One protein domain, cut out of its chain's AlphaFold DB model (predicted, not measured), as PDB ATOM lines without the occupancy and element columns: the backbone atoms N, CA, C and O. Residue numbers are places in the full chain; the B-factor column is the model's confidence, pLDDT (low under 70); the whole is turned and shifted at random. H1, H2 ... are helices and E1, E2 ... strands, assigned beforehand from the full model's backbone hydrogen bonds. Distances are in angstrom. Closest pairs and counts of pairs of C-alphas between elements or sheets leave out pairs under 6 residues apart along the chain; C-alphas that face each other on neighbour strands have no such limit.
ATOM      1  N   THR A 250      39.769  27.440 -38.384       41.34
ATOM      2  CA  THR A 250      40.366  28.600 -39.090       41.34
ATOM      3  C   THR A 250      40.440  28.394 -40.606       41.34
ATOM      4  O   THR A 250      40.341  29.350 -41.374       41.34
ATOM      5  N   GLN A 251      40.548  27.133 -41.038       39.56
ATOM      6  CA  GLN A 251      40.508  26.755 -42.447       39.56
ATOM      7  C   GLN A 251      39.156  27.054 -43.103       39.56
ATOM      8  O   GLN A 251      39.146  27.345 -44.291       39.56
ATOM      9  N   ASP A 252      38.053  27.035 -42.350       40.53
ATOM     10  CA  ASP A 252      36.729  27.405 -42.849       40.53
ATOM     11  C   ASP A 252      36.517  28.915 -42.725       40.53
ATOM     12  O   ASP A 252      36.016  29.516 -43.653       40.53
ATOM     13  N   SER A 253      36.940  29.585 -41.651       42.16
ATOM     14  CA  SER A 253      36.599  31.006 -41.450       42.16
ATOM     15  C   SER A 253      37.381  32.003 -42.314       42.16
ATOM     16  O   SER A 253      36.827  33.038 -42.659       42.16
ATOM     17  N   ILE A 254      38.634  31.725 -42.705       45.94
ATOM     18  CA  ILE A 254      39.358  32.576 -43.679       45.94
ATOM     19  C   ILE A 254      38.849  32.307 -45.095       45.94
ATOM     20  O   ILE A 254      38.612  33.260 -45.837       45.94
ATOM     21  N   LYS A 255      38.610  31.032 -45.441       44.22
ATOM     22  CA  LYS A 255      37.951  30.653 -46.697       44.22
ATOM     23  C   LYS A 255      36.575  31.295 -46.792       44.22
ATOM     24  O   LYS A 255      36.326  32.008 -47.741       44.22
ATOM     25  N   HIS A 256      35.729  31.171 -45.773       46.81
ATOM     26  CA  HIS A 256      34.417  31.808 -45.726       46.81
ATOM     27  C   HIS A 256      34.501  33.323 -45.639       46.81
ATOM     28  O   HIS A 256      33.661  33.957 -46.242       46.81
ATOM     29  N   ALA A 257      35.463  33.949 -44.954       46.47
ATOM     30  CA  ALA A 257      35.562  35.411 -44.940       46.47
ATOM     31  C   ALA A 257      35.978  35.964 -46.308       46.47
ATOM     32  O   ALA A 257      35.405  36.955 -46.755       46.47
ATOM     33  N   VAL A 258      36.930  35.321 -46.994       51.06
ATOM     34  CA  VAL A 258      37.338  35.714 -48.348       51.06
ATOM     35  C   VAL A 258      36.261  35.340 -49.369       51.06
ATOM     36  O   VAL A 258      35.864  36.210 -50.133       51.06
ATOM     37  N   SER A 259      35.679  34.138 -49.314       48.38
ATOM     38  CA  SER A 259      34.533  33.748 -50.151       48.38
ATOM     39  C   SER A 259      33.301  34.600 -49.874       48.38
ATOM     40  O   SER A 259      32.548  34.895 -50.788       48.38
ATOM     41  N   PHE A 260      33.096  35.068 -48.643       51.81
ATOM     42  CA  PHE A 260      32.029  35.998 -48.285       51.81
ATOM     43  C   PHE A 260      32.313  37.396 -48.813       51.81
ATOM     44  O   PHE A 260      31.387  38.028 -49.302       51.81
ATOM     45  N   ILE A 261      33.560  37.874 -48.766       57.31
ATOM     46  CA  ILE A 261      33.961  39.133 -49.409       57.31
ATOM     47  C   ILE A 261      33.738  39.035 -50.922       57.31
ATOM     48  O   ILE A 261      33.097  39.917 -51.484       57.31
ATOM     49  N   VAL A 262      34.179  37.949 -51.557       54.81
ATOM     50  CA  VAL A 262      33.972  37.670 -52.987       54.81
ATOM     51  C   VAL A 262      32.475  37.586 -53.303       54.81
ATOM     52  O   VAL A 262      31.988  38.343 -54.131       54.81
ATOM     53  N   ARG A 263      31.692  36.815 -52.540       55.91
ATOM     54  CA  ARG A 263      30.232  36.676 -52.696       55.91
ATOM     55  C   ARG A 263      29.473  37.981 -52.456       55.91
ATOM     56  O   ARG A 263      28.461  38.211 -53.104       55.91
ATOM     57  N   ILE A 264      29.934  38.838 -51.544       55.31
ATOM     58  CA  ILE A 264      29.380  40.180 -51.300       55.31
ATOM     59  C   ILE A 264      29.681  41.124 -52.466       55.31
ATOM     60  O   ILE A 264      28.833  41.945 -52.821       55.31
ATOM     61  N   LEU A 265      30.895  41.046 -53.015       55.00
ATOM     62  CA  LEU A 265      31.328  41.863 -54.146       55.00
ATOM     63  C   LEU A 265      30.641  41.423 -55.448       55.00
ATOM     64  O   LEU A 265      30.277  42.282 -56.247       55.00
ATOM     65  N   GLU A 266      30.401  40.121 -55.619       57.09
ATOM     66  CA  GLU A 266      29.779  39.522 -56.806       57.09
ATOM     67  C   GLU A 266      28.245  39.517 -56.760       57.09
ATOM     68  O   GLU A 266      27.600  39.726 -57.785       57.09
ATOM     69  N   ASN A 267      27.628  39.301 -55.593       53.34
ATOM     70  CA  ASN A 267      26.187  39.076 -55.485       53.34
ATOM     71  C   ASN A 267      25.604  39.832 -54.277       53.34
ATOM     72  O   ASN A 267      25.628  39.361 -53.137       53.34
ATOM     73  N   ARG A 268      25.065  41.036 -54.522       51.44
ATOM     74  CA  ARG A 268      24.594  42.023 -53.520       51.44
ATOM     75  C   ARG A 268      23.471  41.548 -52.559       51.44
ATOM     76  O   ARG A 268      22.882  42.388 -51.879       51.44
ATOM     77  N   THR A 269      23.132  40.259 -52.482       48.03
ATOM     78  CA  THR A 269      21.860  39.770 -51.906       48.03
ATOM     79  C   THR A 269      21.924  38.585 -50.930       48.03
ATOM     80  O   THR A 269      20.882  38.222 -50.393       48.03
ATOM     81  N   LEU A 270      23.078  38.007 -50.574       46.84
ATOM     82  CA  LEU A 270      23.108  36.854 -49.644       46.84
ATOM     83  C   LEU A 270      23.437  37.245 -48.194       46.84
ATOM     84  O   LEU A 270      24.490  36.905 -47.649       46.84
ATOM     85  N   ILE A 271      22.494  37.953 -47.566       52.59
ATOM     86  CA  ILE A 271      22.490  38.312 -46.140       52.59
ATOM     87  C   ILE A 271      21.581  37.333 -45.376       52.59
ATOM     88  O   ILE A 271      20.480  37.688 -44.969       52.59
ATOM     89  N   ALA A 272      21.997  36.079 -45.190       45.84
ATOM     90  CA  ALA A 272      21.268  35.159 -44.312       45.84
ATOM     91  C   ALA A 272      22.198  34.085 -43.726       45.84
ATOM     92  O   ALA A 272      22.844  33.357 -44.472       45.84
ATOM     93  N   LYS A 273      22.217  33.996 -42.385       51.34
ATOM     94  CA  LYS A 273      22.899  32.991 -41.535       51.34
ATOM     95  C   LYS A 273      24.440  32.963 -41.538       51.34
ATOM     96  O   LYS A 273      25.023  31.889 -41.622       51.34
ATOM     97  N   ASN A 274      25.112  34.101 -41.356       53.88
ATOM     98  CA  ASN A 274      26.567  34.086 -41.146       53.88
ATOM     99  C   ASN A 274      26.959  34.257 -39.677       53.88
ATOM    100  O   ASN A 274      26.388  35.078 -38.958       53.88
ATOM    101  N   ASN A 275      27.975  33.487 -39.281       66.44
ATOM    102  CA  ASN A 275      28.680  33.574 -38.010       66.44
ATOM    103  C   ASN A 275      29.069  35.038 -37.728       66.44
ATOM    104  O   ASN A 275      29.806  35.661 -38.496       66.44
ATOM    105  N   GLN A 276      28.552  35.601 -36.632       71.38
ATOM    106  CA  GLN A 276      28.736  37.006 -36.252       71.38
ATOM    107  C   GLN A 276      30.214  37.414 -36.176       71.38
ATOM    108  O   GLN A 276      30.552  38.558 -36.476       71.38
ATOM    109  N   TYR A 277      31.094  36.473 -35.831       74.19
ATOM    110  CA  TYR A 277      32.538  36.684 -35.807       74.19
ATOM    111  C   TYR A 277      33.121  36.978 -37.198       74.19
ATOM    112  O   TYR A 277      33.820  37.973 -37.394       74.19
ATOM    113  N   GLU A 278      32.784  36.148 -38.186       72.81
ATOM    114  CA  GLU A 278      33.298  36.260 -39.557       72.81
ATOM    115  C   GLU A 278      32.816  37.549 -40.225       72.81
ATOM    116  O   GLU A 278      33.596  38.250 -40.871       72.81
ATOM    117  N   LEU A 279      31.549  37.913 -39.993       78.06
ATOM    118  CA  LEU A 279      30.971  39.164 -40.478       78.06
ATOM    119  C   LEU A 279      31.755  40.386 -39.976       78.06
ATOM    120  O   LEU A 279      32.014  41.313 -40.745       78.06
ATOM    121  N   VAL A 280      32.137  40.399 -38.698       83.44
ATOM    122  CA  VAL A 280      32.852  41.525 -38.085       83.44
ATOM    123  C   VAL A 280      34.276  41.649 -38.628       83.44
ATOM    124  O   VAL A 280      34.678  42.752 -39.003       83.44
ATOM    125  N   ILE A 281      35.011  40.542 -38.759       79.62
ATOM    126  CA  ILE A 281      36.375  40.557 -39.315       79.62
ATOM    127  C   ILE A 281      36.369  40.973 -40.788       79.62
ATOM    128  O   ILE A 281      37.155  41.837 -41.184       79.62
ATOM    129  N   ALA A 282      35.455  40.423 -41.595       77.50
ATOM    130  CA  ALA A 282      35.309  40.813 -42.996       77.50
ATOM    131  C   ALA A 282      34.960  42.304 -43.124       77.50
ATOM    132  O   ALA A 282      35.546  43.019 -43.936       77.50
ATOM    133  N   THR A 283      34.062  42.809 -42.271       85.50
ATOM    134  CA  THR A 283      33.707  44.237 -42.252       85.50
ATOM    135  C   THR A 283      34.898  45.109 -41.871       85.50
ATOM    136  O   THR A 283      35.084  46.168 -42.470       85.50
ATOM    137  N   TYR A 284      35.731  44.680 -40.920       87.50
ATOM    138  CA  TYR A 284      36.959  45.388 -40.562       87.50
ATOM    139  C   TYR A 284      37.942  45.453 -41.740       87.50
ATOM    140  O   TYR A 284      38.375  46.549 -42.099       87.50
ATOM    141  N   ALA A 285      38.212  44.325 -42.403       84.25
ATOM    142  CA  ALA A 285      39.076  44.277 -43.585       84.25
ATOM    143  C   ALA A 285      38.560  45.185 -44.718       84.25
ATOM    144  O   ALA A 285      39.310  45.991 -45.266       84.25
ATOM    145  N   LEU A 286      37.255  45.137 -45.005       83.50
ATOM    146  CA  LEU A 286      36.602  46.003 -45.993       83.50
ATOM    147  C   LEU A 286      36.633  47.488 -45.603       83.50
ATOM    148  O   LEU A 286      36.683  48.360 -46.469       83.50
ATOM    149  N   THR A 287      36.605  47.790 -44.304       89.06
ATOM    150  CA  THR A 287      36.713  49.165 -43.802       89.06
ATOM    151  C   THR A 287      38.132  49.708 -43.977       89.06
ATOM    152  O   THR A 287      38.273  50.876 -44.334       89.06
ATOM    153  N   LEU A 288      39.172  48.881 -43.792       84.19
ATOM    154  CA  LEU A 288      40.571  49.277 -44.017       84.19
ATOM    155  C   LEU A 288      40.832  49.703 -45.467       84.19
ATOM    156  O   LEU A 288      41.554  50.667 -45.694       84.19
ATOM    157  N   VAL A 289      40.200  49.033 -46.436       84.50
ATOM    158  CA  VAL A 289      40.288  49.379 -47.869       84.50
ATOM    159  C   VAL A 289      39.226  50.396 -48.318       84.50
ATOM    160  O   VAL A 289      39.065  50.639 -49.509       84.50
ATOM    161  N   ASN A 290      38.479  50.987 -47.377       84.62
ATOM    162  CA  ASN A 290      37.417  51.968 -47.626       84.62
ATOM    163  C   ASN A 290      36.322  51.497 -48.617       84.62
ATOM    164  O   ASN A 290      35.753  52.294 -49.366       84.62
ATOM    165  N   ALA A 291      35.980  50.204 -48.613       83.19
ATOM    166  CA  ALA A 291      34.944  49.661 -49.490       83.19
ATOM    167  C   ALA A 291      33.545  50.201 -49.105       83.19
ATOM    168  O   ALA A 291      33.172  50.133 -47.926       83.19
ATOM    169  N   PRO A 292      32.705  50.674 -50.053       82.75
ATOM    170  CA  PRO A 292      31.395  51.268 -49.746       82.75
ATOM    171  C   PRO A 292      30.444  50.340 -48.977       82.75
ATOM    172  O   PRO A 292      29.704  50.789 -48.097       82.75
ATOM    173  N   ILE A 293      30.508  49.035 -49.263       81.69
ATOM    174  CA  ILE A 293      29.665  48.002 -48.650       81.69
ATOM    175  C   ILE A 293      29.893  47.849 -47.139       81.69
ATOM    176  O   ILE A 293      28.971  47.471 -46.415       81.69
ATOM    177  N   SER A 294      31.071  48.244 -46.635       84.25
ATOM    178  CA  SER A 294      31.395  48.225 -45.200       84.25
ATOM    179  C   SER A 294      30.372  48.988 -44.351       84.25
ATOM    180  O   SER A 294      30.070  48.587 -43.229       84.25
ATOM    181  N   ARG A 295      29.766  50.058 -44.896       84.56
ATOM    182  CA  ARG A 295      28.735  50.856 -44.206       84.56
ATOM    183  C   ARG A 295      27.458  50.058 -43.969       84.56
ATOM    184  O   ARG A 295      26.859  50.159 -42.900       84.56
ATOM    185  N   THR A 296      27.043  49.283 -44.964       85.88
ATOM    186  CA  THR A 296      25.847  48.440 -44.890       85.88
ATOM    187  C   THR A 296      26.071  47.287 -43.918       85.88
ATOM    188  O   THR A 296      25.223  47.045 -43.060       85.88
ATOM    189  N   LEU A 297      27.244  46.650 -43.976       84.12
ATOM    190  CA  LEU A 297      27.610  45.563 -43.065       84.12
ATOM    191  C   LEU A 297      27.720  46.039 -41.613       84.12
ATOM    192  O   LEU A 297      27.215  45.375 -40.710       84.12
ATOM    193  N   LEU A 298      28.282  47.229 -41.375       88.50
ATOM    194  CA  LEU A 298      28.320  47.812 -40.035       88.50
ATOM    195  C   LEU A 298      26.906  48.020 -39.478       88.50
ATOM    196  O   LEU A 298      26.637  47.609 -38.355       88.50
ATOM    197  N   ARG A 299      25.967  48.569 -40.263       87.31
ATOM    198  CA  ARG A 299      24.555  48.710 -39.840       87.31
ATOM    199  C   ARG A 299      23.898  47.372 -39.500       87.31
ATOM    200  O   ARG A 299      22.980  47.342 -38.686       87.31
ATOM    201  N   GLN A 300      24.335  46.282 -40.119       84.88
ATOM    202  CA  GLN A 300      23.861  44.944 -39.789       84.88
ATOM    203  C   GLN A 300      24.478  44.430 -38.484       84.88
ATOM    204  O   GLN A 300      23.741  43.954 -37.627       84.88
ATOM    205  N   ILE A 301      25.795  44.571 -38.297       87.31
ATOM    206  CA  ILE A 301      26.490  44.221 -37.043       87.31
ATOM    207  C   ILE A 301      25.854  44.954 -35.856       87.31
ATOM    208  O   ILE A 301      25.630  44.371 -34.797       87.31
ATOM    209  N   GLU A 302      25.495  46.220 -36.049       88.81
ATOM    210  CA  GLU A 302      24.817  47.062 -35.062       88.81
ATOM    211  C   GLU A 302      23.504  46.477 -34.530       88.81
ATOM    212  O   GLU A 302      23.193  46.644 -33.347       88.81
ATOM    213  N   ARG A 303      22.751  45.750 -35.367       85.31
ATOM    214  CA  ARG A 303      21.483  45.114 -34.967       85.31
ATOM    215  C   ARG A 303      21.682  43.983 -33.959       85.31
ATOM    216  O   ARG A 303      20.775  43.718 -33.183       85.31
ATOM    217  N   TYR A 304      22.861  43.366 -33.941       84.19
ATOM    218  CA  TYR A 304      23.227  42.305 -32.998       84.19
ATOM    219  C   TYR A 304      23.954  42.836 -31.751       84.19
ATOM    220  O   TYR A 304      24.485  42.057 -30.960       84.19
ATOM    221  N   SER A 305      24.025  44.163 -31.576       89.19
ATOM    222  CA  SER A 305      24.662  44.755 -30.400       89.19
ATOM    223  C   SER A 305      23.806  44.560 -29.147       89.19
ATOM    224  O   SER A 305      22.606  44.821 -29.133       89.19
ATOM    225  N   SER A 306      24.450  44.132 -28.068       88.56
ATOM    226  CA  SER A 306      23.879  44.093 -26.725       88.56
ATOM    227  C   SER A 306      24.190  45.394 -25.986       88.56
ATOM    228  O   SER A 306      25.246  46.003 -26.193       88.56
ATOM    229  N   ARG A 307      23.268  45.830 -25.121       87.00
ATOM    230  CA  ARG A 307      23.403  47.054 -24.320       87.00
ATOM    231  C   ARG A 307      23.088  46.765 -22.858       87.00
ATOM    232  O   ARG A 307      22.033  46.225 -22.560       87.00
ATOM    233  N   GLU A 308      23.994  47.163 -21.973       80.25
ATOM    234  CA  GLU A 308      23.895  46.954 -20.523       80.25
ATOM    235  C   GLU A 308      24.598  48.119 -19.814       80.25
ATOM    236  O   GLU A 308      25.719  48.464 -20.192       80.25
ATOM    237  N   ASP A 309      23.956  48.770 -18.842       73.38
ATOM    238  CA  ASP A 309      24.508  49.904 -18.072       73.38
ATOM    239  C   ASP A 309      25.159  51.019 -18.917       73.38
ATOM    240  O   ASP A 309      26.237  51.532 -18.603       73.38
ATOM    241  N   GLY A 310      24.561  51.363 -20.061       77.12
ATOM    242  CA  GLY A 310      25.125  52.361 -20.982       77.12
ATOM    243  C   GLY A 310      26.395  51.912 -21.722       77.12
ATOM    244  O   GLY A 310      27.028  52.726 -22.400       77.12
ATOM    245  N   THR A 311      26.759  50.634 -21.624       86.12
ATOM    246  CA  THR A 311      27.822  49.985 -22.398       86.12
ATOM    247  C   THR A 311      27.263  49.278 -23.635       86.12
ATOM    248  O   THR A 311      26.050  49.074 -23.750       86.12
ATOM    249  N   LYS A 312      28.133  48.950 -24.594       90.56
ATOM    250  CA  LYS A 312      27.759  48.312 -25.864       90.56
ATOM    251  C   LYS A 312      28.768  47.227 -26.228       90.56
ATOM    252  O   LYS A 312      29.964  47.499 -26.202       90.56
ATOM    253  N   PHE A 313      28.296  46.031 -26.565       90.94
ATOM    254  CA  PHE A 313      29.154  44.880 -26.869       90.94
ATOM    255  C   PHE A 313      28.447  43.849 -27.754       90.94
ATOM    256  O   PHE A 313      27.244  43.951 -27.999       90.94
ATOM    257  N   TRP A 314      29.186  42.844 -28.220       89.50
ATOM    258  CA  TRP A 314      28.679  41.770 -29.073       89.50
ATOM    259  C   TRP A 314      28.992  40.409 -28.451       89.50
ATOM    260  O   TRP A 314      30.107  40.173 -27.994       89.50
ATOM    261  N   LYS A 315      27.992  39.522 -28.433       81.88
ATOM    262  CA  LYS A 315      28.107  38.136 -27.965       81.88
ATOM    263  C   LYS A 315      27.681  37.190 -29.077       81.88
ATOM    264  O   LYS A 315      26.704  37.483 -29.754       81.88
ATOM    265  N   LEU A 316      28.365  36.058 -29.224       71.06
ATOM    266  CA  LEU A 316      27.900  34.979 -30.103       71.06
ATOM    267  C   LEU A 316      26.610  34.345 -29.581       71.06
ATOM    268  O   LEU A 316      26.515  34.064 -28.383       71.06
ATOM    269  N   THR A 317      25.668  34.096 -30.492       62.22
ATOM    270  CA  THR A 317      24.302  33.627 -30.214       62.22
ATOM    271  C   THR A 317      24.140  32.119 -30.013       62.22
ATOM    272  O   THR A 317      23.035  31.701 -29.692       62.22
ATOM    273  N   ASP A 318      25.197  31.311 -30.121       53.78
ATOM    274  CA  ASP A 318      25.079  29.858 -29.930       53.78
ATOM    275  C   ASP A 318      25.394  29.422 -28.486       53.78
ATOM    276  O   ASP A 318      26.461  29.712 -27.933       53.78
ATOM    277  N   ASP A 319      24.383  28.759 -27.920       42.66
ATOM    278  CA  ASP A 319      24.218  28.023 -26.667       42.66
ATOM    279  C   ASP A 319      24.919  28.508 -25.392       42.66
ATOM    280  O   ASP A 319      26.126  28.388 -25.168       42.66
ATOM    281  N   ALA A 320      24.057  28.855 -24.436       36.91
ATOM    282  CA  ALA A 320      24.301  28.973 -23.003       36.91
ATOM    283  C   ALA A 320      24.853  27.687 -22.326       36.91
ATOM    284  O   ALA A 320      24.885  27.614 -21.100       36.91
ATOM    285  N   ALA A 321      25.303  26.675 -23.078       35.62
ATOM    286  CA  ALA A 321      25.553  25.326 -22.574       35.62
ATOM    287  C   ALA A 321      27.013  25.000 -22.204       35.62
ATOM    288  O   ALA A 321      27.246  23.956 -21.613       35.62
ATOM    289  N   ASN A 322      28.010  25.847 -22.495       40.78
ATOM    290  CA  ASN A 322      29.410  25.531 -22.158       40.78
ATOM    291  C   ASN A 322      30.218  26.750 -21.690       40.78
ATOM    292  O   ASN A 322      31.355  26.976 -22.112       40.78
ATOM    293  N   MET A 323      29.677  27.526 -20.746       45.16
ATOM    294  CA  MET A 323      30.576  28.171 -19.787       45.16
ATOM    295  C   MET A 323      31.258  27.037 -19.026       45.16
ATOM    296  O   MET A 323      30.641  26.420 -18.163       45.16
ATOM    297  N   ILE A 324      32.502  26.711 -19.391       46.88
ATOM    298  CA  ILE A 324      33.346  25.796 -18.620       46.88
ATOM    299  C   ILE A 324      33.381  26.381 -17.213       46.88
ATOM    300  O   ILE A 324      34.111  27.341 -16.993       46.88
ATOM    301  N   GLN A 325      32.561  25.864 -16.294       52.56
ATOM    302  CA  GLN A 325      32.672  26.202 -14.885       52.56
ATOM    303  C   GLN A 325      34.006  25.614 -14.440       52.56
ATOM    304  O   GLN A 325      34.121  24.385 -14.349       52.56
ATOM    305  N   PRO A 326      35.047  26.444 -14.238       53.03
ATOM    306  CA  PRO A 326      36.385  25.917 -13.993       53.03
ATOM    307  C   PRO A 326      36.482  25.253 -12.615       53.03
ATOM    308  O   PRO A 326      37.478  24.594 -12.321       53.03
ATOM    309  N   TYR A 327      35.441  25.402 -11.795       56.78
ATOM    310  CA  TYR A 327      35.390  24.989 -10.407       56.78
ATOM    311  C   TYR A 327      34.166  24.108 -10.152       56.78
ATOM    312  O   TYR A 327      33.115  24.262 -10.779       56.78
ATOM    313  N   ARG A 328      34.311  23.144  -9.245       57.22
ATOM    314  CA  ARG A 328      33.215  22.309  -8.749       57.22
ATOM    315  C   ARG A 328      32.412  23.124  -7.737       57.22
ATOM    316  O   ARG A 328      32.975  23.569  -6.748       57.22
ATOM    317  N   HIS A 329      31.111  23.297  -7.974       58.81
ATOM    318  CA  HIS A 329      30.169  23.918  -7.026       58.81
ATOM    319  C   HIS A 329      30.526  25.352  -6.568       58.81
ATOM    320  O   HIS A 329      29.938  25.855  -5.614       58.81
ATOM    321  N   TRP A 330      31.449  26.033  -7.259       59.19
ATOM    322  CA  TRP A 330      31.877  27.400  -6.960       59.19
ATOM    323  C   TRP A 330      31.638  28.310  -8.159       59.19
ATOM    324  O   TRP A 330      32.101  28.044  -9.271       59.19
ATOM    325  N   ILE A 331      30.929  29.409  -7.910       61.59
ATOM    326  CA  ILE A 331      30.685  30.460  -8.893       61.59
ATOM    327  C   ILE A 331      31.595  31.637  -8.522       61.59
ATOM    328  O   ILE A 331      31.465  32.167  -7.416       61.59
ATOM    329  N   PRO A 332      32.526  32.051  -9.401       63.66
ATOM    330  CA  PRO A 332      33.380  33.196  -9.123       63.66
ATOM    331  C   PRO A 332      32.539  34.466  -8.915       63.66
ATOM    332  O   PRO A 332      31.543  34.646  -9.621       63.66
ATOM    333  N   PRO A 333      32.973  35.398  -8.043       63.31
ATOM    334  CA  PRO A 333      32.276  36.669  -7.809       63.31
ATOM    335  C   PRO A 333      32.035  37.493  -9.083       63.31
ATOM    336  O   PRO A 333      31.090  38.277  -9.155       63.31
ATOM    337  N   LYS A 334      32.881  37.301 -10.104       67.50
ATOM    338  CA  LYS A 334      32.666  37.781 -11.470       67.50
ATOM    339  C   LYS A 334      32.894  36.662 -12.481       67.50
ATOM    340  O   LYS A 334      33.967  36.060 -12.522       67.50
ATOM    341  N   VAL A 335      31.901  36.424 -13.335       64.50
ATOM    342  CA  VAL A 335      31.988  35.449 -14.428       64.50
ATOM    343  C   VAL A 335      32.911  35.987 -15.523       64.50
ATOM    344  O   VAL A 335      32.682  37.071 -16.057       64.50
ATOM    345  N   LYS A 336      33.960  35.229 -15.870       65.56
ATOM    346  CA  LYS A 336      34.866  35.569 -16.979       65.56
ATOM    347  C   LYS A 336      34.115  35.434 -18.308       65.56
ATOM    348  O   LYS A 336      33.541  34.385 -18.599       65.56
ATOM    349  N   VAL A 337      34.121  36.495 -19.112       70.31
ATOM    350  CA  VAL A 337      33.503  36.510 -20.446       70.31
ATOM    351  C   VAL A 337      34.362  35.720 -21.439       70.31
ATOM    352  O   VAL A 337      35.583  35.607 -21.279       70.31
ATOM    353  N   ARG A 338      33.727  35.145 -22.470       70.12
ATOM    354  CA  ARG A 338      34.427  34.405 -23.528       70.12
ATOM    355  C   ARG A 338      35.403  35.343 -24.242       70.12
ATOM    356  O   ARG A 338      35.019  36.439 -24.641       70.12
ATOM    357  N   ALA A 339      36.626  34.873 -24.480       70.44
ATOM    358  CA  ALA A 339      37.635  35.610 -25.249       70.44
ATOM    359  C   ALA A 339      37.105  36.089 -26.614       70.44
ATOM    360  O   ALA A 339      37.389  37.195 -27.055       70.44
ATOM    361  N   LEU A 340      36.250  35.280 -27.240       71.75
ATOM    362  CA  LEU A 340      35.658  35.577 -28.537       71.75
ATOM    363  C   LEU A 340      34.708  36.786 -28.506       71.75
ATOM    364  O   LEU A 340      34.705  37.586 -29.435       71.75
ATOM    365  N   ASP A 341      33.952  36.975 -27.421       80.94
ATOM    366  CA  ASP A 341      33.072  38.143 -27.272       80.94
ATOM    367  C   ASP A 341      33.907  39.436 -27.118       80.94
ATOM    368  O   ASP A 341      33.543  40.492 -27.646       80.94
ATOM    369  N   ILE A 342      35.064  39.345 -26.445       82.50
ATOM    370  CA  ILE A 342      36.035  40.442 -26.304       82.50
ATOM    371  C   ILE A 342      36.650  40.782 -27.664       82.50
ATOM    372  O   ILE A 342      36.706  41.955 -28.039       82.50
ATOM    373  N   GLU A 343      37.052  39.773 -28.434       80.31
ATOM    374  CA  GLU A 343      37.652  39.943 -29.757       80.31
ATOM    375  C   GLU A 343      36.682  40.578 -30.766       80.31
ATOM    376  O   GLU A 343      37.023  41.591 -31.380       80.31
ATOM    377  N   ILE A 344      35.449  40.062 -30.882       84.25
ATOM    378  CA  ILE A 344      34.411  40.638 -31.761       84.25
ATOM    379  C   ILE A 344      34.191  42.107 -31.412       84.25
ATOM    380  O   ILE A 344      34.217  42.982 -32.279       84.25
ATOM    381  N   THR A 345      33.996  42.384 -30.126       91.56
ATOM    382  CA  THR A 345      33.732  43.736 -29.642       91.56
ATOM    383  C   THR A 345      34.916  44.675 -29.916       91.56
ATOM    384  O   THR A 345      34.713  45.835 -30.282       91.56
ATOM    385  N   SER A 346      36.148  44.170 -29.838       90.44
ATOM    386  CA  SER A 346      37.371  44.926 -30.138       90.44
ATOM    387  C   SER A 346      37.539  45.222 -31.632       90.44
ATOM    388  O   SER A 346      37.900  46.342 -31.995       90.44
ATOM    389  N   TYR A 347      37.202  44.285 -32.523       90.38
ATOM    390  CA  TYR A 347      37.172  44.556 -33.966       90.38
ATOM    391  C   TYR A 347      36.136  45.620 -34.337       90.38
ATOM    392  O   TYR A 347      36.410  46.481 -35.176       90.38
ATOM    393  N   VAL A 348      34.965  45.620 -33.691       93.56
ATOM    394  CA  VAL A 348      33.973  46.683 -33.906       93.56
ATOM    395  C   VAL A 348      34.500  48.042 -33.432       93.56
ATOM    396  O   VAL A 348      34.316  49.041 -34.129       93.56
ATOM    397  N   LEU A 349      35.231  48.091 -32.313       93.62
ATOM    398  CA  LEU A 349      35.911  49.314 -31.881       93.62
ATOM    399  C   LEU A 349      36.947  49.790 -32.910       93.62
ATOM    400  O   LEU A 349      36.973  50.976 -33.228       93.62
ATOM    401  N   LEU A 350      37.736  48.894 -33.513       91.88
ATOM    402  CA  LEU A 350      38.652  49.260 -34.603       91.88
ATOM    403  C   LEU A 350      37.916  49.854 -35.816       91.88
ATOM    404  O   LEU A 350      38.388  50.827 -36.408       91.88
ATOM    405  N   ILE A 351      36.739  49.325 -36.165       92.88
ATOM    406  CA  ILE A 351      35.893  49.899 -37.224       92.88
ATOM    407  C   ILE A 351      35.449  51.318 -36.840       92.88
ATOM    408  O   ILE A 351      35.582  52.240 -37.649       92.88
ATOM    409  N   TYR A 352      34.972  51.532 -35.609       93.75
ATOM    410  CA  TYR A 352      34.611  52.874 -35.134       93.75
ATOM    411  C   TYR A 352      35.798  53.831 -35.126       93.75
ATOM    412  O   TYR A 352      35.634  54.989 -35.511       93.75
ATOM    413  N   ASN A 353      36.992  53.351 -34.771       90.88
ATOM    414  CA  ASN A 353      38.221  54.133 -34.807       90.88
ATOM    415  C   ASN A 353      38.483  54.654 -36.222       90.88
ATOM    416  O   ASN A 353      38.731  55.849 -36.389       90.88
ATOM    417  N   ILE A 354      38.424  53.792 -37.243       90.31
ATOM    418  CA  ILE A 354      38.646  54.192 -38.645       90.31
ATOM    419  C   ILE A 354      37.569  55.188 -39.098       90.31
ATOM    420  O   ILE A 354      37.869  56.174 -39.768       90.31
ATOM    421  N   ARG A 355      36.317  54.974 -38.680       90.25
ATOM    422  CA  ARG A 355      35.175  55.830 -39.040       90.25
ATOM    423  C   ARG A 355      35.024  57.093 -38.186       90.25
ATOM    424  O   ARG A 355      34.134  57.889 -38.474       90.25
ATOM    425  N   LYS A 356      35.869  57.279 -37.167       89.94
ATOM    426  CA  LYS A 356      35.823  58.386 -36.195       89.94
ATOM    427  C   LYS A 356      34.496  58.475 -35.413       89.94
ATOM    428  O   LYS A 356      34.066  59.562 -35.039       89.94
ATOM    429  N   ASP A 357      33.847  57.340 -35.133       90.62
ATOM    430  CA  ASP A 357      32.625  57.296 -34.311       90.62
ATOM    431  C   ASP A 357      32.964  57.235 -32.811       90.62
ATOM    432  O   ASP A 357      32.990  56.173 -32.182       90.62
ATOM    433  N   ILE A 358      33.236  58.406 -32.234       85.00
ATOM    434  CA  ILE A 358      33.642  58.536 -30.827       85.00
ATOM    435  C   ILE A 358      32.514  58.111 -29.875       85.00
ATOM    436  O   ILE A 358      32.761  57.459 -28.861       85.00
ATOM    437  N   THR A 359      31.261  58.440 -30.199       85.56
ATOM    438  CA  THR A 359      30.119  58.220 -29.296       85.56
ATOM    439  C   THR A 359      29.859  56.737 -29.065       85.56
ATOM    440  O   THR A 359      29.680  56.311 -27.920       85.56
ATOM    441  N   ASN A 360      29.842  55.934 -30.135       89.62
ATOM    442  CA  ASN A 360      29.710  54.489 -29.985       89.62
ATOM    443  C   ASN A 360      30.998  53.863 -29.436       89.62
ATOM    444  O   ASN A 360      30.904  52.967 -28.596       89.62
ATOM    445  N   GLY A 361      32.173  54.380 -29.815       88.94
ATOM    446  CA  GLY A 361      33.460  53.913 -29.300       88.94
ATOM    447  C   GLY A 361      33.577  53.990 -27.773       88.94
ATOM    448  O   GLY A 361      33.922  52.991 -27.146       88.94
ATOM    449  N   VAL A 362      33.163  55.100 -27.139       83.69
ATOM    450  CA  VAL A 362      33.185  55.231 -25.665       83.69
ATOM    451  C   VAL A 362      32.361  54.127 -24.990       83.69
ATOM    452  O   VAL A 362      32.787  53.568 -23.981       83.69
ATOM    453  N   ARG A 363      31.187  53.776 -25.532       88.12
ATOM    454  CA  ARG A 363      30.323  52.724 -24.956       88.12
ATOM    455  C   ARG A 363      30.964  51.341 -25.028       88.12
ATOM    456  O   ARG A 363      30.749  50.533 -24.126       88.12
ATOM    457  N   VAL A 364      31.733  51.090 -26.086       91.31
ATOM    458  CA  VAL A 364      32.471  49.840 -26.275       91.31
ATOM    459  C   VAL A 364      33.674  49.766 -25.348       91.31
ATOM    460  O   VAL A 364      33.838  48.768 -24.653       91.31
ATOM    461  N   VAL A 365      34.471  50.834 -25.254       86.69
ATOM    462  CA  VAL A 365      35.632  50.837 -24.354       86.69
ATOM    463  C   VAL A 365      35.206  50.699 -22.893       86.69
ATOM    464  O   VAL A 365      35.832  49.947 -22.152       86.69
ATOM    465  N   LYS A 366      34.091  51.322 -22.484       82.69
ATOM    466  CA  LYS A 366      33.505  51.103 -21.150       82.69
ATOM    467  C   LYS A 366      33.258  49.619 -20.866       82.69
ATOM    468  O   LYS A 366      33.514  49.167 -19.753       82.69
ATOM    469  N   TRP A 367      32.767  48.866 -21.851       87.56
ATOM    470  CA  TRP A 367      32.558  47.430 -21.697       87.56
ATOM    471  C   TRP A 367      33.872  46.646 -21.687       87.56
ATOM    472  O   TRP A 367      34.057  45.814 -20.806       87.56
ATOM    473  N   LEU A 368      34.794  46.917 -22.618       86.06
ATOM    474  CA  LEU A 368      36.084  46.218 -22.679       86.06
ATOM    475  C   LEU A 368      36.873  46.409 -21.382       86.06
ATOM    476  O   LEU A 368      37.357  45.440 -20.805       86.06
ATOM    477  N   ASN A 369      36.901  47.629 -20.852       80.81
ATOM    478  CA  ASN A 369      37.541  47.898 -19.576       80.81
ATOM    479  C   ASN A 369      36.908  47.084 -18.428       80.81
ATOM    480  O   ASN A 369      37.657  46.560 -17.608       80.81
ATOM    481  N   LYS A 370      35.574  46.870 -18.410       79.88
ATOM    482  CA  LYS A 370      34.884  45.953 -17.464       79.88
ATOM    483  C   LYS A 370      35.376  44.505 -17.530       79.88
ATOM    484  O   LYS A 370      35.299  43.823 -16.511       79.88
ATOM    485  N   GLN A 371      35.867  44.049 -18.682       80.75
ATOM    486  CA  GLN A 371      36.343  42.673 -18.881       80.75
ATOM    487  C   GLN A 371      37.843  42.495 -18.625       80.75
ATOM    488  O   GLN A 371      38.340  41.369 -18.647       80.75
ATOM    489  N   LYS A 372      38.574  43.589 -18.391       76.38
ATOM    490  CA  LYS A 372      40.023  43.576 -18.208       76.38
ATOM    491  C   LYS A 372      40.408  43.022 -16.836       76.38
ATOM    492  O   LYS A 372      39.746  43.291 -15.833       76.38
ATOM    493  N   ASN A 373      41.511  42.285 -16.774       71.88
ATOM    494  CA  ASN A 373      42.100  41.869 -15.505       71.88
ATOM    495  C   ASN A 373      42.926  43.014 -14.863       71.88
ATOM    496  O   ASN A 373      43.287  43.971 -15.552       71.88
ATOM    497  N   PRO A 374      43.253  42.938 -13.558       65.38
ATOM    498  CA  PRO A 374      44.056  43.956 -12.865       65.38
ATOM    499  C   PRO A 374      45.467  44.196 -13.419       65.38
ATOM    500  O   PRO A 374      46.117  45.157 -13.029       65.38
ATOM    501  N   PHE A 375      45.960  43.319 -14.296       64.38
ATOM    502  CA  PHE A 375      47.288  43.408 -14.908       64.38
ATOM    503  C   PHE A 375      47.246  43.982 -16.334       64.38
ATOM    504  O   PHE A 375      48.246  43.942 -17.044       64.38
ATOM    505  N   GLY A 376      46.086  44.469 -16.790       63.38
ATOM    506  CA  GLY A 376      45.928  45.091 -18.107       63.38
ATOM    507  C   GLY A 376      45.645  44.125 -19.267       63.38
ATOM    508  O   GLY A 376      45.463  44.584 -20.392       63.38
ATOM    509  N   GLY A 377      45.575  42.812 -19.019       66.06
ATOM    510  CA  GLY A 377      45.265  41.790 -20.029       66.06
ATOM    511  C   GLY A 377      43.803  41.324 -20.027       66.06
ATOM    512  O   GLY A 377      43.020  41.675 -19.142       66.06
ATOM    513  N   PHE A 378      43.445  40.486 -21.001       69.94
ATOM    514  CA  PHE A 378      42.124  39.859 -21.142       69.94
ATOM    515  C   PHE A 378      42.210  38.330 -20.959       69.94
ATOM    516  O   PHE A 378      43.165  37.816 -20.372       69.94
ATOM    517  N   THR A 379      41.172  37.599 -21.371       61.31
ATOM    518  CA  THR A 379      41.001  36.163 -21.096       61.31
ATOM    519  C   THR A 379      41.958  35.285 -21.911       61.31
ATOM    520  O   THR A 379      42.345  34.210 -21.451       61.31
ATOM    521  N   SER A 380      42.321  35.714 -23.118       59.91
ATOM    522  CA  SER A 380      43.189  35.009 -24.058       59.91
ATOM    523  C   SER A 380      44.320  35.936 -24.536       59.91
ATOM    524  O   SER A 380      44.619  36.983 -23.964       59.91
ATOM    525  N   THR A 381      45.003  35.520 -25.587       57.97
ATOM    526  CA  THR A 381      46.090  36.240 -26.219       57.97
ATOM    527  C   THR A 381      45.631  37.117 -27.384       57.97
ATOM    528  O   THR A 381      46.005  38.286 -27.421       57.97
ATOM    529  N   GLN A 382      44.828  36.587 -28.320       58.41
ATOM    530  CA  GLN A 382      44.311  37.371 -29.454       58.41
ATOM    531  C   GLN A 382      43.415  38.513 -28.985       58.41
ATOM    532  O   GLN A 382      43.592  39.653 -29.403       58.41
ATOM    533  N   ASP A 383      42.470  38.208 -28.096       64.00
ATOM    534  CA  ASP A 383      41.558  39.197 -27.531       64.00
ATOM    535  C   ASP A 383      42.344  40.292 -26.808       64.00
ATOM    536  O   ASP A 383      42.049  41.461 -27.008       64.00
ATOM    537  N   THR A 384      43.410  39.948 -26.081       71.12
ATOM    538  CA  THR A 384      44.304  40.926 -25.460       71.12
ATOM    539  C   THR A 384      45.001  41.795 -26.501       71.12
ATOM    540  O   THR A 384      44.964  43.016 -26.386       71.12
ATOM    541  N   VAL A 385      45.600  41.205 -27.540       74.69
ATOM    542  CA  VAL A 385      46.309  41.959 -28.588       74.69
ATOM    543  C   VAL A 385      45.366  42.905 -29.334       74.69
ATOM    544  O   VAL A 385      45.668  44.090 -29.476       74.69
ATOM    545  N   ILE A 386      44.217  42.405 -29.794       79.44
ATOM    546  CA  ILE A 386      43.249  43.190 -30.566       79.44
ATOM    547  C   ILE A 386      42.532  44.209 -29.678       79.44
ATOM    548  O   ILE A 386      42.335  45.341 -30.116       79.44
ATOM    549  N   ALA A 387      42.184  43.870 -28.432       81.81
ATOM    550  CA  ALA A 387      41.578  44.819 -27.498       81.81
ATOM    551  C   ALA A 387      42.547  45.940 -27.132       81.81
ATOM    552  O   ALA A 387      42.148  47.101 -27.170       81.81
ATOM    553  N   ILE A 388      43.818  45.629 -26.848       79.69
ATOM    554  CA  ILE A 388      44.840  46.655 -26.611       79.69
ATOM    555  C   ILE A 388      44.981  47.529 -27.856       79.69
ATOM    556  O   ILE A 388      44.854  48.739 -27.724       79.69
ATOM    557  N   GLN A 389      45.125  46.949 -29.056       83.69
ATOM    558  CA  GLN A 389      45.187  47.705 -30.316       83.69
ATOM    559  C   GLN A 389      43.970  48.635 -30.505       83.69
ATOM    560  O   GLN A 389      44.098  49.774 -30.958       83.69
ATOM    561  N   ALA A 390      42.769  48.139 -30.205       87.88
ATOM    562  CA  ALA A 390      41.527  48.875 -30.391       87.88
ATOM    563  C   ALA A 390      41.374  50.014 -29.380       87.88
ATOM    564  O   ALA A 390      40.960  51.114 -29.750       87.88
ATOM    565  N   ILE A 391      41.722  49.754 -28.121       84.50
ATOM    566  CA  ILE A 391      41.669  50.725 -27.035       84.50
ATOM    567  C   ILE A 391      42.738  51.804 -27.260       84.50
ATOM    568  O   ILE A 391      42.371  52.976 -27.256       84.50
ATOM    569  N   THR A 392      43.995  51.441 -27.571       80.56
ATOM    570  CA  THR A 392      45.088  52.386 -27.900       80.56
ATOM    571  C   THR A 392      44.736  53.289 -29.065       80.56
ATOM    572  O   THR A 392      44.702  54.507 -28.895       80.56
ATOM    573  N   GLY A 393      44.329  52.716 -30.198       81.75
ATOM    574  CA  GLY A 393      43.918  53.501 -31.363       81.75
ATOM    575  C   GLY A 393      42.644  54.336 -31.156       81.75
ATOM    576  O   GLY A 393      42.344  55.202 -31.984       81.75
ATOM    577  N   PHE A 394      41.867  54.074 -30.097       85.00
ATOM    578  CA  PHE A 394      40.734  54.913 -29.707       85.00
ATOM    579  C   PHE A 394      41.169  56.056 -28.791       85.00
ATOM    580  O   PHE A 394      40.781  57.196 -29.039       85.00
ATOM    581  N   ALA A 395      41.974  55.796 -27.756       78.94
ATOM    582  CA  ALA A 395      42.374  56.862 -26.838       78.94
ATOM    583  C   ALA A 395      43.303  57.885 -27.491       78.94
ATOM    584  O   ALA A 395      43.171  59.063 -27.182       78.94
ATOM    585  N   GLU A 396      44.119  57.494 -28.479       74.31
ATOM    586  CA  GLU A 396      44.846  58.443 -29.343       74.31
ATOM    587  C   GLU A 396      43.930  59.529 -29.942       74.31
ATOM    588  O   GLU A 396      44.373  60.637 -30.224       74.31
ATOM    589  N   LYS A 397      42.638  59.233 -30.132       76.81
ATOM    590  CA  LYS A 397      41.649  60.142 -30.739       76.81
ATOM    591  C   LYS A 397      40.795  60.894 -29.724       76.81
ATOM    592  O   LYS A 397      40.053  61.790 -30.118       76.81
ATOM    593  N   VAL A 398      40.827  60.484 -28.458       75.69
ATOM    594  CA  VAL A 398      39.932  60.984 -27.398       75.69
ATOM    595  C   VAL A 398      40.713  61.594 -26.232       75.69
ATOM    596  O   VAL A 398      40.100  62.118 -25.310       75.69
ATOM    597  N   PHE A 399      42.046  61.566 -26.273       69.81
ATOM    598  CA  PHE A 399      42.902  62.180 -25.268       69.81
ATOM    599  C   PHE A 399      42.606  63.686 -25.120       69.81
ATOM    600  O   PHE A 399      42.650  64.435 -26.096       69.81
TER     601      PHE A 399
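Overview. This is residues 250 to 399 of the 999 residues of the protein "CD109" of Mytilus coruscus (UniProt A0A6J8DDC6). What is the main picture? Helix H4 runs through the middle of the body with H2, H5 and H6 packed round it, while H3 packs on H2 and H1 crosses H2 at one end. The small strand hairpin E1 and E2 packs on H5, and residues 326 to 333 of a long loop stick out at the other end. What is it made of? The printed part has 150 residues, with six named helices and two named strands in the order H1 H2 H3 E1 E2 H4 H5 H6; it is mostly helix, and the sheet E1 - E2 is antiparallel. How large is it? It is compact, with a radius of gyration of the C-alphas of 16.1 A and spans of 52 by 40 by 26 A.

Arrangement. How do the first helices stand? H1, residues 250 to 266, touches residues 278 to 282 alone of H2, residues 276 to 288, at a steep tilt of 58 degrees; their closest C-alphas, of Ala 257 and Ala 282, are 5.7 A apart. H2 forms a helical hairpin with H3, residues 294 to 303, closest at the C-alphas of Thr 283 and Ser 294, 5.5 A. Where do the strands lie? E1, residues 306 to 308, and E2, residues 311 to 313, form a hairpin, with N 306 and O 313 2.8 A apart. The closest C-alphas of E2 and H5, residues 358 to 371, are those of Thr 311 and Arg 363, 4.5 A. What surrounds H4? H4, residues 339 to 355, H5 and H6, residues 382 to 395, form an up and down bundle, each helix running against the one before. H4 touches H2 (Tyr 284 and Ile 351, closest C-alphas, 5.7 A), H5 (Leu 349 and Gly 361, 5.8 A) and H6 (Glu 343 and Asp 383, 4.6 A), each at a shallow tilt. Are the helix backbones complete? Every O i to N i+4 pair is within hydrogen-bond range in H2, H4 and H6, against 12 of 13 in H1, 5 of 6 in H3 and 9 of 10 in H5.

Along the chain. Where does H1 begin? C-alpha 250 is at (40.366, 28.600, -39.090), and H1 is 23.4 A long. Where do H4 and H6 end? H4, 24.6 A long, ends at C-alpha 355 (35.175, 55.830, -39.040); H6, 19.8 A, ends at C-alpha 395 (42.374, 56.862, -26.838).

Size, cuts and confidence. How far does it reach? The two C-alphas farthest apart, of Glu 266 and His 329, are 52.2 A apart, and the printed part has no cut. Which link is long, and where is confidence low? The link from E2 to H4, 25 residues, is long; pLDDT is under 70 at residues 250 to 275, 317 to 336, 374 to 383 and 399.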